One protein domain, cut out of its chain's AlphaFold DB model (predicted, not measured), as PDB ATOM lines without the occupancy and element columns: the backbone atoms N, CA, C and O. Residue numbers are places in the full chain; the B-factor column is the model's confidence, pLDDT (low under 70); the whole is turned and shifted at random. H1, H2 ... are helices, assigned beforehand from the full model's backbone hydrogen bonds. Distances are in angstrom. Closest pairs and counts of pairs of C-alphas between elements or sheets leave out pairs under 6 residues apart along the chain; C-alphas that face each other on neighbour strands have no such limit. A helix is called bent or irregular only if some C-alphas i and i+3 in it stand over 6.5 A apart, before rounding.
ATOM      1  N   PRO A  84      28.201   5.226   7.836       83.62
ATOM      2  CA  PRO A  84      27.146   4.372   7.279       83.62
ATOM      3  C   PRO A  84      27.616   3.469   6.130       83.62
ATOM      4  O   PRO A  84      27.161   2.334   6.013       83.62
ATOM      5  N   ALA A  85      28.561   3.953   5.317       86.38
ATOM      6  CA  ALA A  85      29.130   3.206   4.197       86.38
ATOM      7  C   ALA A  85      29.905   1.954   4.638       86.38
ATOM      8  O   ALA A  85      30.006   1.007   3.865       86.38
ATOM      9  N   ASP A  86      30.424   1.920   5.871       86.50
ATOM     10  CA  ASP A  86      31.164   0.757   6.363       86.50
ATOM     11  C   ASP A  86      30.239  -0.460   6.535       86.50
ATOM     12  O   ASP A  86      30.657  -1.589   6.309       86.50
ATOM     13  N   GLY A  87      28.957  -0.243   6.856       84.69
ATOM     14  CA  GLY A  87      27.973  -1.320   7.024       84.69
ATOM     15  C   GLY A  87      27.471  -1.928   5.711       84.69
ATOM     16  O   GLY A  87      26.712  -2.891   5.746       84.69
ATOM     17  N   ALA A  88      27.863  -1.355   4.569       85.81
ATOM     18  CA  ALA A  88      27.571  -1.878   3.235       85.81
ATOM     19  C   ALA A  88      28.753  -2.657   2.629       85.81
ATOM     20  O   ALA A  88      28.632  -3.186   1.528       85.81
ATOM     21  N   ILE A  89      29.901  -2.709   3.316       85.44
ATOM     22  CA  ILE A  89      31.071  -3.462   2.856       85.44
ATOM     23  C   ILE A  89      30.735  -4.958   2.872       85.44
ATOM     24  O   ILE A  89      30.187  -5.460   3.850       85.44
ATOM     25  N   ALA A  90      31.091  -5.675   1.803       85.88
ATOM     26  CA  ALA A  90      31.005  -7.131   1.781       85.88
ATOM     27  C   ALA A  90      31.915  -7.723   2.871       85.88
ATOM     28  O   ALA A  90      33.112  -7.417   2.930       85.88
ATOM     29  N   ALA A  91      31.335  -8.541   3.743       83.62
ATOM     30  CA  ALA A  91      32.043  -9.213   4.820       83.62
ATOM     31  C   ALA A  91      32.367 -10.654   4.415       83.62
ATOM     32  O   ALA A  91      31.574 -11.297   3.733       83.62
ATOM     33  N   ALA A  92      33.519 -11.166   4.854       85.38
ATOM     34  CA  ALA A  92      33.851 -12.583   4.694       85.38
ATOM     35  C   ALA A  92      32.928 -13.478   5.541       85.38
ATOM     36  O   ALA A  92      32.602 -14.592   5.151       85.38
ATOM     37  N   SER A  93      32.487 -12.963   6.688       86.81
ATOM     38  CA  SER A  93      31.454 -13.546   7.534       86.81
ATOM     39  C   SER A  93      30.728 -12.437   8.290       86.81
ATOM     40  O   SER A  93      31.290 -11.370   8.557       86.81
ATOM     41  N   GLU A  94      29.462 -12.678   8.616       87.19
ATOM     42  CA  GLU A  94      28.671 -11.752   9.422       87.19
ATOM     43  C   GLU A  94      28.923 -11.939  10.920       87.19
ATOM     44  O   GLU A  94      29.426 -12.969  11.373       87.19
ATOM     45  N   LEU A  95      28.563 -10.912  11.697       86.06
ATOM     46  CA  LEU A  95      28.573 -11.003  13.154       86.06
ATOM     47  C   LEU A  95      27.623 -12.105  13.620       86.06
ATOM     48  O   LEU A  95      26.534 -12.276  13.069       86.06
ATOM     49  N   SER A  96      28.006 -12.804  14.688       91.00
ATOM     50  CA  SER A  96      27.105 -13.751  15.337       91.00
ATOM     51  C   SER A  96      25.835 -13.040  15.817       91.00
ATOM     52  O   SER A  96      25.841 -11.839  16.126       91.00
ATOM     53  N   GLN A  97      24.732 -13.784  15.922       88.88
ATOM     54  CA  GLN A  97      23.479 -13.228  16.431       88.88
ATOM     55  C   GLN A  97      23.664 -12.665  17.848       88.88
ATOM     56  O   GLN A  97      23.186 -11.574  18.142       88.88
ATOM     57  N   ASN A  98      24.420 -13.359  18.704       91.94
ATOM     58  CA  ASN A  98      24.677 -12.929  20.079       91.94
ATOM     59  C   ASN A  98      25.453 -11.601  20.138       91.94
ATOM     60  O   ASN A  98      25.072 -10.686  20.867       91.94
ATOM     61  N   ASP A  99      26.510 -11.453  19.336       89.38
ATOM     62  CA  ASP A  99      27.296 -10.211  19.309       89.38
ATOM     63  C   ASP A  99      26.491  -9.049  18.732       89.38
ATOM     64  O   ASP A  99      26.573  -7.922  19.224       89.38
ATOM     65  N   THR A 100      25.658  -9.331  17.729       88.44
ATOM     66  CA  THR A 100      24.728  -8.351  17.168       88.44
ATOM     67  C   THR A 100      23.748  -7.868  18.233       88.44
ATOM     68  O   THR A 100      23.608  -6.660  18.415       88.44
ATOM     69  N   GLN A 101      23.128  -8.781  18.989       87.75
ATOM     70  CA  GLN A 101      22.200  -8.433  20.071       87.75
ATOM     71  C   GLN A 101      22.877  -7.614  21.172       87.75
ATOM     72  O   GLN A 101      22.349  -6.579  21.579       87.75
ATOM     73  N   LYS A 102      24.084  -8.006  21.598       88.31
ATOM     74  CA  LYS A 102      24.874  -7.236  22.571       88.31
ATOM     75  C   LYS A 102      25.139  -5.820  22.073       88.31
ATOM     76  O   LYS A 102      24.893  -4.860  22.796       88.31
ATOM     77  N   LEU A 103      25.609  -5.671  20.835       85.00
ATOM     78  CA  LEU A 103      25.868  -4.352  20.256       85.00
ATOM     79  C   LEU A 103      24.587  -3.515  20.176       85.00
ATOM     80  O   LEU A 103      24.614  -2.344  20.535       85.00
ATOM     81  N   LEU A 104      23.461  -4.093  19.756       85.50
ATOM     82  CA  LEU A 104      22.181  -3.381  19.718       85.50
ATOM     83  C   LEU A 104      21.735  -2.920  21.111       85.50
ATOM     84  O   LEU A 104      21.374  -1.754  21.267       85.50
ATOM     85  N   HIS A 105      21.835  -3.789  22.120       84.38
ATOM     86  CA  HIS A 105      21.488  -3.476  23.507       84.38
ATOM     87  C   HIS A 105      22.252  -2.246  24.028       84.38
ATOM     88  O   HIS A 105      21.648  -1.315  24.558       84.38
ATOM     89  N   TRP A 106      23.565  -2.175  23.782       76.50
ATOM     90  CA  TRP A 106      24.404  -1.042  24.199       76.50
ATOM     91  C   TRP A 106      24.150   0.269  23.426       76.50
ATOM     92  O   TRP A 106      24.682   1.315  23.805       76.50
ATOM     93  N   HIS A 107      23.382   0.256  22.330       69.50
ATOM     94  CA  HIS A 107      23.147   1.440  21.480       69.50
ATOM     95  C   HIS A 107      21.747   2.037  21.571       69.50
ATOM     96  O   HIS A 107      21.481   3.038  20.899       69.50
ATOM     97  N   GLY A 108      20.899   1.494  22.447       63.62
ATOM     98  CA  GLY A 108      19.528   1.953  22.634       63.62
ATOM     99  C   GLY A 108      18.627   1.659  21.428       63.62
ATOM    100  O   GLY A 108      19.063   1.180  20.379       63.62
ATOM    101  N   CYS A 109      17.340   1.973  21.580       52.94
ATOM    102  CA  CYS A 109      16.241   1.478  20.740       52.94
ATOM    103  C   CYS A 109      16.248   1.921  19.257       52.94
ATOM    104  O   CYS A 109      15.339   1.567  18.517       52.94
ATOM    105  N   THR A 110      17.239   2.691  18.790       56.31
ATOM    106  CA  THR A 110      17.291   3.261  17.421       56.31
ATOM    107  C   THR A 110      18.439   2.719  16.558       56.31
ATOM    108  O   THR A 110      18.782   3.296  15.519       56.31
ATOM    109  N   ALA A 111      19.099   1.638  16.975       61.00
ATOM    110  CA  ALA A 111      20.207   1.064  16.220       61.00
ATOM    111  C   ALA A 111      19.703   0.167  15.072       61.00
ATOM    112  O   ALA A 111      19.313  -0.974  15.273       61.00
ATOM    113  N   SER A 112      19.767   0.662  13.832       71.31
ATOM    114  CA  SER A 112      19.634  -0.194  12.643       71.31
ATOM    115  C   SER A 112      20.699  -1.303  12.656       71.31
ATOM    116  O   SER A 112      21.847  -1.010  13.006       71.31
ATOM    117  N   LEU A 113      20.396  -2.502  12.145       73.44
ATOM    118  CA  LEU A 113      21.363  -3.612  11.991       73.44
ATOM    119  C   LEU A 113      22.644  -3.226  11.222       73.44
ATOM    120  O   LEU A 113      23.710  -3.804  11.421       73.44
ATOM    121  N   ARG A 114      22.576  -2.180  10.389       80.69
ATOM    122  CA  ARG A 114      23.735  -1.634   9.668       80.69
ATOM    123  C   ARG A 114      24.780  -0.981  10.574       80.69
ATOM    124  O   ARG A 114      25.936  -0.890  10.177       80.69
ATOM    125  N   ARG A 115      24.409  -0.513  11.769       81.62
ATOM    126  CA  ARG A 115      25.313   0.218  12.674       81.62
ATOM    127  C   ARG A 115      26.321  -0.705  13.372       81.62
ATOM    128  O   ARG A 115      27.510  -0.394  13.306       81.62
ATOM    129  N   PRO A 116      25.901  -1.828  13.991       83.38
ATOM    130  CA  PRO A 116      26.826  -2.843  14.499       83.38
ATOM    131  C   PRO A 116      27.784  -3.341  13.411       83.38
ATOM    132  O   PRO A 116      29.000  -3.324  13.605       83.38
ATOM    133  N   ARG A 117      27.242  -3.649  12.224       87.06
ATOM    134  CA  ARG A 117      28.016  -4.089  11.055       87.06
ATOM    135  C   ARG A 117      29.024  -3.036  10.584       87.06
ATOM    136  O   ARG A 117      30.182  -3.345  10.334       87.06
ATOM    137  N   ALA A 118      28.631  -1.763  10.535       86.56
ATOM    138  CA  ALA A 118      29.541  -0.675  10.178       86.56
ATOM    139  C   ALA A 118      30.742  -0.570  11.125       86.56
ATOM    140  O   ALA A 118      31.841  -0.229  10.692       86.56
ATOM    141  N   ARG A 119      30.565  -0.867  12.414       83.94
ATOM    142  CA  ARG A 119      31.671  -0.824  13.374       83.94
ATOM    143  C   ARG A 119      32.584  -2.033  13.264       83.94
ATOM    144  O   ARG A 119      33.794  -1.841  13.309       83.94
ATOM    145  N   SER A 120      32.036  -3.233  13.082       83.50
ATOM    146  CA  SER A 120      32.864  -4.428  12.882       83.50
ATOM    147  C   SER A 120      33.660  -4.363  11.576       83.50
ATOM    148  O   SER A 120      34.815  -4.775  11.539       83.50
ATOM    149  N   LEU A 121      33.092  -3.774  10.519       83.56
ATOM    150  CA  LEU A 121      33.727  -3.703   9.198       83.56
ATOM    151  C   LEU A 121      34.587  -2.460   8.969       83.56
ATOM    152  O   LEU A 121      35.300  -2.374   7.961       83.56
ATOM    153  N   ARG A 122      34.575  -1.495   9.893       84.88
ATOM    154  CA  ARG A 122      35.306  -0.236   9.714       84.88
ATOM    155  C   ARG A 122      36.808  -0.449   9.481       84.88
ATOM    156  O   ARG A 122      37.440   0.302   8.729       84.88
ATOM    157  N   HIS A 123      37.410  -1.452  10.114       75.75
ATOM    158  CA  HIS A 123      38.856  -1.700  10.026       75.75
ATOM    159  C   HIS A 123      39.292  -2.280   8.695       75.75
ATOM    160  O   HIS A 123      40.377  -1.932   8.225       75.75
ATOM    161  N   SER A 124      38.432  -3.068   8.051       70.19
ATOM    162  CA  SER A 124      38.675  -3.652   6.728       70.19
ATOM    163  C   SER A 124      38.995  -2.575   5.687       70.19
ATOM    164  O   SER A 124      39.813  -2.785   4.793       70.19
ATOM    165  N   ARG A 125      38.417  -1.373   5.837       63.44
ATOM    166  CA  ARG A 125      38.722  -0.215   4.986       63.44
ATOM    167  C   ARG A 125      40.095   0.403   5.273       63.44
ATOM    168  O   ARG A 125      40.783   0.819   4.347       63.44
ATOM    169  N   ASN A 126      40.498   0.483   6.540       56.72
ATOM    170  CA  ASN A 126      41.754   1.127   6.935       56.72
ATOM    171  C   ASN A 126      42.985   0.258   6.629       56.72
ATOM    172  O   ASN A 126      44.028   0.812   6.288       56.72
ATOM    173  N   LEU A 127      42.858  -1.071   6.726       57.78
ATOM    174  CA  LEU A 127      43.938  -2.011   6.402       57.78
ATOM    175  C   LEU A 127      44.320  -1.953   4.917       57.78
ATOM    176  O   LEU A 127      45.502  -1.937   4.590       57.78
ATOM    177  N   ARG A 128      43.333  -1.831   4.018       51.25
ATOM    178  CA  ARG A 128      43.583  -1.742   2.569       51.25
ATOM    179  C   ARG A 128      44.237  -0.425   2.135       51.25
ATOM    180  O   ARG A 128      44.985  -0.411   1.168       51.25
ATOM    181  N   GLY A 129      43.972   0.677   2.840       45.78
ATOM    182  CA  GLY A 129      44.440   2.017   2.454       45.78
ATOM    183  C   GLY A 129      45.816   2.422   2.995       45.78
ATOM    184  O   GLY A 129      46.356   3.437   2.567       45.78
ATOM    185  N   LYS A 130      46.388   1.673   3.946       44.53
ATOM    186  CA  LYS A 130      47.671   2.003   4.580       44.53
ATOM    187  C   LYS A 130      48.615   0.805   4.529       44.53
ATOM    188  O   LYS A 130      48.701   0.029   5.475       44.53
ATOM    189  N   ARG A 131      49.367   0.689   3.430       40.94
ATOM    190  CA  ARG A 131      50.614  -0.088   3.401       40.94
ATOM    191  C   ARG A 131      51.592   0.553   4.384       40.94
ATOM    192  O   ARG A 131      52.246   1.541   4.085       40.94
TER     193      ARG A 131
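This is residues 84 to 131 of the 147 residues of an uncharacterized protein of Brucella abortus (UniProt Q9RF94). One long helix, H3, makes the longest axis of this small domain, with the short helix H1 packed on its first half and H2 standing crosswise to it near its start. Residues 89 to 96 swing in a wide arch from H1 to H2, and residues 126 to 131, of which 126 to 129 belong to H3, stick out at the opposite end. The printed part has 48 residues, with three named helices in the order H1, H2, H3 along the chain and no named strand; its class is all helix. The whole is only just compact, close to loose, with a radius of gyration of the C-alphas of 11.5 A, and the C-alphas span 37 by 18 by 15 A along their three main axes.

H1 covers residues 84 to 88 and measures 7.5 A from first to last C-alpha; C-alpha 84 is at (27.146, 4.372, 7.279). After 8 residues comes H2, residues 97 to 106, 14.5 A long, with C-alpha 97 at (23.479, -13.228, 16.431). After 7 more residues comes H3, residues 114 to 129, 22.2 A long, ending with C-alpha 129 at (44.440, 2.017, 2.454). H3 is irregular, with C-alphas 120 and 123 7.2 A apart, and it has a kink of 37 degrees near residue 121.

H1 touches H3, with 20 pairs of C-alphas within 8 A; the closest are those of Gly 87 and Ala 118, 3.6 A apart. Their centres are 7.5 A apart. H1 and H2 are apart. H2 and H3 only just touch, with 3 pairs of C-alphas within 8 A, and H3 does so with residue 116 alone; the closest C-alphas are those of Leu 103 and Pro 116, 6.0 A apart. The rough line of H3 stands about perpendicular to that of H2, at 77 degrees. In H2 every O i to N i+4 pair is within hydrogen-bond range. In H3 6 of 12 such pairs are within range, and in H1 0 of 1, beside 2 of 2 O i to N i+3 pairs.

The two C-alphas farthest apart are those of Cys 109 and Arg 131, at 38.5 A, while the first and last printed C-alphas, of Pro 84 and Arg 131, are 24.2 A apart. The printed part has no cut. The links from H1 to H2 and from H2 to H3 are both short. Residues 126 to 131 stand free. The mean pLDDT of the printed part is 77.0, and the model's confidence is low, under 70, at residues 107 to 111 and 125 to 131.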